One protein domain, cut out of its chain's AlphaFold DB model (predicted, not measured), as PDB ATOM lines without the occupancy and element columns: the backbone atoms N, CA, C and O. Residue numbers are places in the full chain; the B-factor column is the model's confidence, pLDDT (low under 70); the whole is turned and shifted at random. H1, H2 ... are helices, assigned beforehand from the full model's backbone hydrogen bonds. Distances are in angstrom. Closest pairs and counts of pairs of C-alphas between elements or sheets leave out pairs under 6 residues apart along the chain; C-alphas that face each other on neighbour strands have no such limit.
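What this domain is: This is residues 5 to 78 of the 150 residues of the protein "Fatty acid desaturase" of Rhodobacteraceae bacterium (UniProt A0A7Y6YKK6). Helix H4 is one side of a flat, hollow ring; H3 and H5 fold back from its ends, and H2 meets H6 to close it. The 74 printed residues hold six named helices and no named strand: all helix. It is loose, radius of gyration of the C-alphas 14.8 A, spanning 43 by 31 by 14 A.

Where its parts are: Find C-alpha 30 at (14.211, 2.301, -32.961), where H4, residues 30 to 53, begins its 34.3 A. Before it come H1, 5 to 8, H2, 10 to 13, and H3, 18 to 27; after it H5, 56 to 70, and H6, 72 to 78, ending at C-alpha 78, (43.280, -5.353, -41.243).

How they stand to each other: H4 forms hairpins with H3 and H5, touching H5 with residues 47 to 51 alone; the closest C-alphas are Ile 50 and Leu 58, 5.9 A. H2 touches H6, closest C-alphas Val 11 and Phe 74, 5.9 A. H3 to H6 have every O i to N i+4 pair within hydrogen-bond range.

The domain as a whole: Residues 5 to 16 have pLDDT under 70.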
ATOM      1  N   GLU A   5      40.418 -14.540 -34.145       39.53
ATOM      2  CA  GLU A   5      40.030 -15.280 -35.366       39.53
ATOM      3  C   GLU A   5      39.134 -14.447 -36.293       39.53
ATOM      4  O   GLU A   5      39.055 -14.702 -37.493       39.53
ATOM      5  N   ARG A   6      38.497 -13.397 -35.760       48.94
ATOM      6  CA  ARG A   6      37.605 -12.516 -36.521       48.94
ATOM      7  C   ARG A   6      38.366 -11.527 -37.421       48.94
ATOM      8  O   ARG A   6      37.806 -11.068 -38.411       48.94
ATOM      9  N   TYR A   7      39.634 -11.223 -37.127       46.56
ATOM     10  CA  TYR A   7      40.419 -10.238 -37.891       46.56
ATOM     11  C   TYR A   7      41.062 -10.819 -39.156       46.56
ATOM     12  O   TYR A   7      41.153 -10.121 -40.165       46.56
ATOM     13  N   SER A   8      41.441 -12.099 -39.147       43.12
ATOM     14  CA  SER A   8      42.017 -12.779 -40.319       43.12
ATOM     15  C   SER A   8      40.998 -12.990 -41.447       43.12
ATOM     16  O   SER A   8      41.378 -13.066 -42.610       43.12
ATOM     17  N   GLY A   9      39.701 -13.037 -41.120       41.22
ATOM     18  CA  GLY A   9      38.599 -13.142 -42.084       41.22
ATOM     19  C   GLY A   9      37.947 -11.809 -42.473       41.22
ATOM     20  O   GLY A   9      37.059 -11.802 -43.321       41.22
ATOM     21  N   ALA A  10      38.362 -10.680 -41.885       48.28
ATOM     22  CA  ALA A  10      37.670  -9.394 -42.039       48.28
ATOM     23  C   ALA A  10      37.707  -8.832 -43.474       48.28
ATOM     24  O   ALA A  10      36.784  -8.136 -43.879       48.28
ATOM     25  N   VAL A  11      38.742  -9.161 -44.255       49.44
ATOM     26  CA  VAL A  11      38.843  -8.777 -45.678       49.44
ATOM     27  C   VAL A  11      37.926  -9.639 -46.560       49.44
ATOM     28  O   VAL A  11      37.469  -9.184 -47.603       49.44
ATOM     29  N   LEU A  12      37.626 -10.871 -46.133       47.19
ATOM     30  CA  LEU A  12      36.839 -11.846 -46.893       47.19
ATOM     31  C   LEU A  12      35.336 -11.802 -46.582       47.19
ATOM     32  O   LEU A  12      34.544 -12.267 -47.395       47.19
ATOM     33  N   TRP A  13      34.929 -11.268 -45.425       51.62
ATOM     34  CA  TRP A  13      33.552 -11.440 -44.947       51.62
ATOM     35  C   TRP A  13      32.517 -10.504 -45.579       51.62
ATOM     36  O   TRP A  13      31.381 -10.927 -45.770       51.62
ATOM     37  N   SER A  14      32.888  -9.289 -45.993       49.78
ATOM     38  CA  SER A  14      32.129  -8.520 -46.988       49.78
ATOM     39  C   SER A  14      32.874  -7.224 -47.330       49.78
ATOM     40  O   SER A  14      33.257  -6.503 -46.407       49.78
ATOM     41  N   PRO A  15      33.059  -6.871 -48.614       62.75
ATOM     42  CA  PRO A  15      33.624  -5.570 -48.977       62.75
ATOM     43  C   PRO A  15      32.727  -4.424 -48.476       62.75
ATOM     44  O   PRO A  15      33.199  -3.386 -48.030       62.75
ATOM     45  N   VAL A  16      31.412  -4.630 -48.456       64.62
ATOM     46  CA  VAL A  16      30.441  -3.652 -47.958       64.62
ATOM     47  C   VAL A  16      30.155  -3.952 -46.481       64.62
ATOM     48  O   VAL A  16      30.047  -5.121 -46.131       64.62
ATOM     49  N   PRO A  17      29.967  -2.963 -45.587       70.38
ATOM     50  CA  PRO A  17      29.665  -3.194 -44.166       70.38
ATOM     51  C   PRO A  17      28.241  -3.749 -43.921       70.38
ATOM     52  O   PRO A  17      27.510  -3.281 -43.045       70.38
ATOM     53  N   MET A  18      27.822  -4.758 -44.686       76.38
ATOM     54  CA  MET A  18      26.502  -5.380 -44.630       76.38
ATOM     55  C   MET A  18      26.222  -5.992 -43.265       76.38
ATOM     56  O   MET A  18      25.089  -5.923 -42.800       76.38
ATOM     57  N   ASP A  19      27.237  -6.523 -42.588       80.62
ATOM     58  CA  ASP A  19      27.070  -7.093 -41.252       80.62
ATOM     59  C   ASP A  19      26.772  -6.025 -40.199       80.62
ATOM     60  O   ASP A  19      25.952  -6.254 -39.315       80.62
ATOM     61  N   LEU A  20      27.353  -4.827 -40.326       79.94
ATOM     62  CA  LEU A  20      27.033  -3.695 -39.450       79.94
ATOM     63  C   LEU A  20      25.615  -3.185 -39.707       79.94
ATOM     64  O   LEU A  20      24.874  -2.911 -38.761       79.94
ATOM     65  N   ILE A  21      25.210  -3.107 -40.979       85.75
ATOM     66  CA  ILE A  21      23.842  -2.742 -41.362       85.75
ATOM     67  C   ILE A  21      22.858  -3.779 -40.798       85.75
ATOM     68  O   ILE A  21      21.919  -3.416 -40.089       85.75
ATOM     69  N   ARG A  22      23.107  -5.076 -41.022       87.62
ATOM     70  CA  ARG A  22      22.302  -6.186 -40.483       87.62
ATOM     71  C   ARG A  22      22.259  -6.183 -38.954       87.62
ATOM     72  O   ARG A  22      21.188  -6.393 -38.386       87.62
ATOM     73  N   ALA A  23      23.372  -5.916 -38.276       86.88
ATOM     74  CA  ALA A  23      23.421  -5.823 -36.818       86.88
ATOM     75  C   ALA A  23      22.603  -4.630 -36.302       86.88
ATOM     76  O   ALA A  23      21.813  -4.784 -35.372       86.88
ATOM     77  N   CYS A  24      22.697  -3.464 -36.948       89.19
ATOM     78  CA  CYS A  24      21.860  -2.309 -36.619       89.19
ATOM     79  C   CYS A  24      20.367  -2.625 -36.794       89.19
ATOM     80  O   CYS A  24      19.537  -2.157 -36.015       89.19
ATOM     81  N   TRP A  25      20.011  -3.430 -37.794       89.94
ATOM     82  CA  TRP A  25      18.629  -3.840 -38.005       89.94
ATOM     83  C   TRP A  25      18.159  -4.889 -37.009       89.94
ATOM     84  O   TRP A  25      17.051  -4.765 -36.511       89.94
ATOM     85  N   THR A  26      18.960  -5.893 -36.682       91.75
ATOM     86  CA  THR A  26      18.538  -6.986 -35.789       91.75
ATOM     87  C   THR A  26      18.600  -6.606 -34.311       91.75
ATOM     88  O   THR A  26      17.709  -6.977 -33.556       91.75
ATOM     89  N   GLN A  27      19.611  -5.834 -33.907       92.25
ATOM     90  CA  GLN A  27      19.917  -5.536 -32.502       92.25
ATOM     91  C   GLN A  27      19.747  -4.050 -32.147       92.25
ATOM     92  O   GLN A  27      19.716  -3.688 -30.973       92.25
ATOM     93  N   GLY A  28      19.656  -3.160 -33.139       88.50
ATOM     94  CA  GLY A  28      19.586  -1.719 -32.903       88.50
ATOM     95  C   GLY A  28      18.201  -1.236 -32.467       88.50
ATOM     96  O   GLY A  28      17.172  -1.614 -33.027       88.50
ATOM     97  N   GLY A  29      18.175  -0.316 -31.499       93.88
ATOM     98  CA  GLY A  29      16.948   0.357 -31.068       93.88
ATOM     99  C   GLY A  29      16.290   1.202 -32.170       93.88
ATOM    100  O   GLY A  29      16.909   1.564 -33.176       93.88
ATOM    101  N   SER A  30      15.028   1.589 -31.959       93.38
ATOM    102  CA  SER A  30      14.211   2.301 -32.961       93.38
ATOM    103  C   SER A  30      14.842   3.609 -33.465       93.38
ATOM    104  O   SER A  30      14.741   3.932 -34.648       93.38
ATOM    105  N   ARG A  31      15.559   4.338 -32.597       95.12
ATOM    106  CA  ARG A  31      16.331   5.537 -32.964       95.12
ATOM    107  C   ARG A  31      17.415   5.232 -34.002       95.12
ATOM    108  O   ARG A  31      17.540   5.973 -34.973       95.12
ATOM    109  N   TRP A  32      18.186   4.165 -33.796       92.62
ATOM    110  CA  TRP A  32      19.299   3.786 -34.669       92.62
ATOM    111  C   TRP A  32      18.804   3.251 -36.007       92.62
ATOM    112  O   TRP A  32      19.296   3.682 -37.043       92.62
ATOM    113  N   ARG A  33      17.748   2.429 -35.997       93.88
ATOM    114  CA  ARG A  33      17.065   1.969 -37.217       93.88
ATOM    115  C   ARG A  33      16.526   3.134 -38.058       93.88
ATOM    116  O   ARG A  33      16.769   3.184 -39.258       93.88
ATOM    117  N   ARG A  34      15.854   4.118 -37.440       94.38
ATOM    118  CA  ARG A  34      15.376   5.325 -38.149       94.38
ATOM    119  C   ARG A  34      16.517   6.155 -38.730       94.38
ATOM    120  O   ARG A  34      16.390   6.671 -39.835       94.38
ATOM    121  N   ARG A  35      17.619   6.300 -37.990       94.38
ATOM    122  CA  ARG A  35      18.808   6.997 -38.491       94.38
ATOM    123  C   ARG A  35      19.421   6.255 -39.681       94.38
ATOM    124  O   ARG A  35      19.640   6.884 -40.704       94.38
ATOM    125  N   MET A  36      19.573   4.934 -39.584       93.88
ATOM    126  CA  MET A  36      20.056   4.082 -40.676       93.88
ATOM    127  C   MET A  36      19.187   4.208 -41.935       93.88
ATOM    128  O   MET A  36      19.723   4.328 -43.030       93.88
ATOM    129  N   LEU A  37      17.855   4.242 -41.793       94.62
ATOM    130  CA  LEU A  37      16.947   4.490 -42.922       94.62
ATOM    131  C   LEU A  37      17.177   5.850 -43.571       94.62
ATOM    132  O   LEU A  37      17.251   5.933 -44.791       94.62
ATOM    133  N   ARG A  38      17.273   6.912 -42.764       95.94
ATOM    134  CA  ARG A  38      17.506   8.270 -43.270       95.94
ATOM    135  C   ARG A  38      18.837   8.364 -44.004       95.94
ATOM    136  O   ARG A  38      18.870   8.873 -45.116       95.94
ATOM    137  N   ASP A  39      19.902   7.845 -43.401       94.25
ATOM    138  CA  ASP A  39      21.243   7.870 -43.982       94.25
ATOM    139  C   ASP A  39      21.275   7.044 -45.281       94.25
ATOM    140  O   ASP A  39      21.753   7.524 -46.309       94.25
ATOM    141  N   GLY A  40      20.672   5.848 -45.278       93.12
ATOM    142  CA  GLY A  40      20.542   5.000 -46.466       93.12
ATOM    143  C   GLY A  40      19.730   5.648 -47.589       93.12
ATOM    144  O   GLY A  40      20.134   5.582 -48.748       93.12
ATOM    145  N   LEU A  41      18.628   6.330 -47.258       96.75
ATOM    146  CA  LEU A  41      17.820   7.068 -48.230       96.75
ATOM    147  C   LEU A  41      18.607   8.236 -48.835       96.75
ATOM    148  O   LEU A  41      18.594   8.397 -50.049       96.75
ATOM    149  N   CYS A  42      19.327   9.014 -48.023       96.81
ATOM    150  CA  CYS A  42      20.175  10.100 -48.521       96.81
ATOM    151  C   CYS A  42      21.247   9.589 -49.495       96.81
ATOM    152  O   CYS A  42      21.440  10.183 -50.554       96.81
ATOM    153  N   VAL A  43      21.911   8.473 -49.170       94.62
ATOM    154  CA  VAL A  43      22.914   7.853 -50.053       94.62
ATOM    155  C   VAL A  43      22.272   7.345 -51.345       94.62
ATOM    156  O   VAL A  43      22.798   7.610 -52.424       94.62
ATOM    157  N   ALA A  44      21.125   6.664 -51.260       95.56
ATOM    158  CA  ALA A  44      20.408   6.158 -52.429       95.56
ATOM    159  C   ALA A  44      19.926   7.292 -53.348       95.56
ATOM    160  O   ALA A  44      20.085   7.200 -54.563       95.56
ATOM    161  N   LEU A  45      19.394   8.378 -52.776       97.94
ATOM    162  CA  LEU A  45      18.987   9.568 -53.523       97.94
ATOM    163  C   LEU A  45      20.184  10.235 -54.203       97.94
ATOM    164  O   LEU A  45      20.115  10.525 -55.393       97.94
ATOM    165  N   ALA A  46      21.295  10.437 -53.489       96.88
ATOM    166  CA  ALA A  46      22.502  11.023 -54.069       96.88
ATOM    167  C   ALA A  46      23.059  10.164 -55.218       96.88
ATOM    168  O   ALA A  46      23.343  10.687 -56.295       96.88
ATOM    169  N   ALA A  47      23.157   8.845 -55.023       97.00
ATOM    170  CA  ALA A  47      23.587   7.917 -56.067       97.00
ATOM    171  C   ALA A  47      22.628   7.932 -57.268       97.00
ATOM    172  O   ALA A  47      23.080   8.002 -58.409       97.00
ATOM    173  N   GLY A  48      21.314   7.934 -57.022       97.88
ATOM    174  CA  GLY A  48      20.288   8.025 -58.061       97.88
ATOM    175  C   GLY A  48      20.383   9.315 -58.875       97.88
ATOM    176  O   GLY A  48      20.364   9.255 -60.101       97.88
ATOM    177  N   LEU A  49      20.569  10.466 -58.221       98.19
ATOM    178  CA  LEU A  49      20.760  11.758 -58.890       98.19
ATOM    179  C   LEU A  49      22.046  11.793 -59.725       98.19
ATOM    180  O   LEU A  49      22.038  12.311 -60.840       98.19
ATOM    181  N   ILE A  50      23.141  11.215 -59.221       98.19
ATOM    182  CA  ILE A  50      24.402  11.098 -59.965       98.19
ATOM    183  C   ILE A  50      24.207  10.254 -61.229       98.19
ATOM    184  O   ILE A  50      24.577  10.701 -62.317       98.19
ATOM    185  N   LEU A  51      23.603   9.070 -61.092       97.50
ATOM    186  CA  LEU A  51      23.329   8.165 -62.211       97.50
ATOM    187  C   LEU A  51      22.393   8.809 -63.236       97.50
ATOM    188  O   LEU A  51      22.665   8.746 -64.431       97.50
ATOM    189  N   TRP A  52      21.339   9.477 -62.763       98.12
ATOM    190  CA  TRP A  52      20.390  10.193 -63.610       98.12
ATOM    191  C   TRP A  52      21.043  11.351 -64.368       98.12
ATOM    192  O   TRP A  52      20.733  11.560 -65.536       98.12
ATOM    193  N   SER A  53      21.979  12.073 -63.740       97.81
ATOM    194  CA  SER A  53      22.666  13.184 -64.402       97.81
ATOM    195  C   SER A  53      23.458  12.740 -65.636       97.81
ATOM    196  O   SER A  53      23.560  13.511 -66.581       97.81
ATOM    197  N   GLY A  54      24.025  11.524 -65.628       96.12
ATOM    198  CA  GLY A  54      24.897  11.009 -66.691       96.12
ATOM    199  C   GLY A  54      26.309  11.618 -66.726       96.12
ATOM    200  O   GLY A  54      27.117  11.268 -67.590       96.12
ATOM    201  N   GLN A  55      26.648  12.501 -65.783       97.81
ATOM    202  CA  GLN A  55      27.889  13.276 -65.833       97.81
ATOM    203  C   GLN A  55      29.087  12.391 -65.502       97.81
ATOM    204  O   GLN A  55      29.233  11.908 -64.379       97.81
ATOM    205  N   ARG A  56      29.997  12.227 -66.473       97.75
ATOM    206  CA  ARG A  56      31.161  11.325 -66.369       97.75
ATOM    207  C   ARG A  56      31.975  11.532 -65.091       97.75
ATOM    208  O   ARG A  56      32.356  10.556 -64.457       97.75
ATOM    209  N   PHE A  57      32.213  12.780 -64.682       97.75
ATOM    210  CA  PHE A  57      32.985  13.061 -63.469       97.75
ATOM    211  C   PHE A  57      32.263  12.598 -62.191       97.75
ATOM    212  O   PHE A  57      32.910  12.070 -61.290       97.75
ATOM    213  N   LEU A  58      30.931  12.731 -62.126       97.88
ATOM    214  CA  LEU A  58      30.136  12.249 -60.994       97.88
ATOM    215  C   LEU A  58      30.081  10.721 -60.967       97.88
ATOM    216  O   LEU A  58      30.185  10.133 -59.895       97.88
ATOM    217  N   LEU A  59      29.983  10.076 -62.131       97.94
ATOM    218  CA  LEU A  59      30.025   8.615 -62.236       97.94
ATOM    219  C   LEU A  59      31.375   8.053 -61.772       97.94
ATOM    220  O   LEU A  59      31.410   7.100 -60.994       97.94
ATOM    221  N   LEU A  60      32.483   8.675 -62.188       97.94
ATOM    222  CA  LEU A  60      33.823   8.310 -61.721       97.94
ATOM    223  C   LEU A  60      33.976   8.534 -60.215       97.94
ATOM    224  O   LEU A  60      34.536   7.686 -59.524       97.94
ATOM    225  N   HIS A  61      33.444   9.640 -59.689       96.75
ATOM    226  CA  HIS A  61      33.444   9.904 -58.253       96.75
ATOM    227  C   HIS A  61      32.639   8.853 -57.473       96.75
ATOM    228  O   HIS A  61      33.131   8.324 -56.479       96.75
ATOM    229  N   LEU A  62      31.436   8.502 -57.939       96.62
ATOM    230  CA  LEU A  62      30.598   7.468 -57.330       96.62
ATOM    231  C   LEU A  62      31.305   6.105 -57.329       96.62
ATOM    232  O   LEU A  62      31.326   5.431 -56.300       96.62
ATOM    233  N   ALA A  63      31.935   5.728 -58.446       95.94
ATOM    234  CA  ALA A  63      32.722   4.500 -58.544       95.94
ATOM    235  C   ALA A  63      33.926   4.507 -57.587       95.94
ATOM    236  O   ALA A  63      34.163   3.519 -56.891       95.94
ATOM    237  N   ALA A  64      34.650   5.628 -57.494       95.38
ATOM    238  CA  ALA A  64      35.775   5.782 -56.573       95.38
ATOM    239  C   ALA A  64      35.336   5.676 -55.104       95.38
ATOM    240  O   ALA A  64      35.987   4.986 -54.321       95.38
ATOM    241  N   MET A  65      34.213   6.299 -54.732       94.62
ATOM    242  CA  MET A  65      33.655   6.205 -53.379       94.62
ATOM    243  C   MET A  65      33.181   4.787 -53.051       94.62
ATOM    244  O   MET A  65      33.449   4.298 -51.955       94.62
ATOM    245  N   ALA A  66      32.546   4.092 -53.999       91.56
ATOM    246  CA  ALA A  66      32.154   2.695 -53.822       91.56
ATOM    247  C   ALA A  66      33.377   1.783 -53.624       91.56
ATOM    248  O   ALA A  66      33.403   0.981 -52.690       91.56
ATOM    249  N   ALA A  67      34.418   1.944 -54.446       91.31
ATOM    250  CA  ALA A  67      35.666   1.198 -54.301       91.31
ATOM    251  C   ALA A  67      36.358   1.493 -52.959       91.31
ATOM    252  O   ALA A  67      36.751   0.565 -52.253       91.31
ATOM    253  N   ALA A  68      36.448   2.766 -52.562       88.31
ATOM    254  CA  ALA A  68      37.020   3.164 -51.278       88.31
ATOM    255  C   ALA A  68      36.239   2.567 -50.097       88.31
ATOM    256  O   ALA A  68      36.845   2.018 -49.173       88.31
ATOM    257  N   GLN A  69      34.903   2.589 -50.156       87.38
ATOM    258  CA  GLN A  69      34.045   1.974 -49.146       87.38
ATOM    259  C   GLN A  69      34.358   0.480 -48.997       87.38
ATOM    260  O   GLN A  69      34.527   0.015 -47.868       87.38
ATOM    261  N   CYS A  70      34.525  -0.230 -50.120       85.75
ATOM    262  CA  CYS A  70      34.885  -1.647 -50.152       85.75
ATOM    263  C   CYS A  70      36.236  -1.959 -49.491       85.75
ATOM    264  O   CYS A  70      36.448  -3.050 -48.961       85.75
ATOM    265  N   MET A  71      37.155  -0.992 -49.489       86.44
ATOM    266  CA  MET A  71      38.482  -1.125 -48.887       86.44
ATOM    267  C   MET A  71      38.542  -0.649 -47.427       86.44
ATOM    268  O   MET A  71      39.597  -0.739 -46.797       86.44
ATOM    269  N   THR A  72      37.438  -0.166 -46.846       83.44
ATOM    270  CA  THR A  72      37.450   0.410 -45.488       83.44
ATOM    271  C   THR A  72      37.914  -0.605 -44.445       83.44
ATOM    272  O   THR A  72      38.763  -0.287 -43.615       83.44
ATOM    273  N   ALA A  73      37.418  -1.846 -44.503       81.69
ATOM    274  CA  ALA A  73      37.838  -2.910 -43.587       81.69
ATOM    275  C   ALA A  73      39.331  -3.246 -43.740       81.69
ATOM    276  O   ALA A  73      40.023  -3.488 -42.751       81.69
ATOM    277  N   PHE A  74      39.847  -3.199 -44.969       84.31
ATOM    278  CA  PHE A  74      41.266  -3.403 -45.233       84.31
ATOM    279  C   PHE A  74      42.117  -2.317 -44.556       84.31
ATOM    280  O   PHE A  74      42.997  -2.647 -43.761       84.31
ATOM    281  N   PHE A  75      41.815  -1.035 -44.784       83.25
ATOM    282  CA  PHE A  75      42.610   0.074 -44.240       83.25
ATOM    283  C   PHE A  75      42.425   0.305 -42.734       83.25
ATOM    284  O   PHE A  75      43.408   0.539 -42.031       83.25
ATOM    285  N   ALA A  76      41.190   0.256 -42.230       81.19
ATOM    286  CA  ALA A  76      40.878   0.628 -40.848       81.19
ATOM    287  C   ALA A  76      41.039  -0.527 -39.848       81.19
ATOM    288  O   ALA A  76      41.283  -0.280 -38.666       81.19
ATOM    289  N   VAL A  77      40.890  -1.775 -40.307       84.88
ATOM    290  CA  VAL A  77      40.905  -2.961 -39.439       84.88
ATOM    291  C   VAL A  77      42.104  -3.848 -39.745       84.88
ATOM    292  O   VAL A  77      42.934  -4.078 -38.873       84.88
ATOM    293  N   TRP A  78      42.237  -4.363 -40.969       87.12
ATOM    294  CA  TRP A  78      43.280  -5.353 -41.243       87.12
ATOM    295  C   TRP A  78      44.689  -4.755 -41.150       87.12
ATOM    296  O   TRP A  78      45.510  -5.268 -40.391       87.12
TER     297      TRP A  78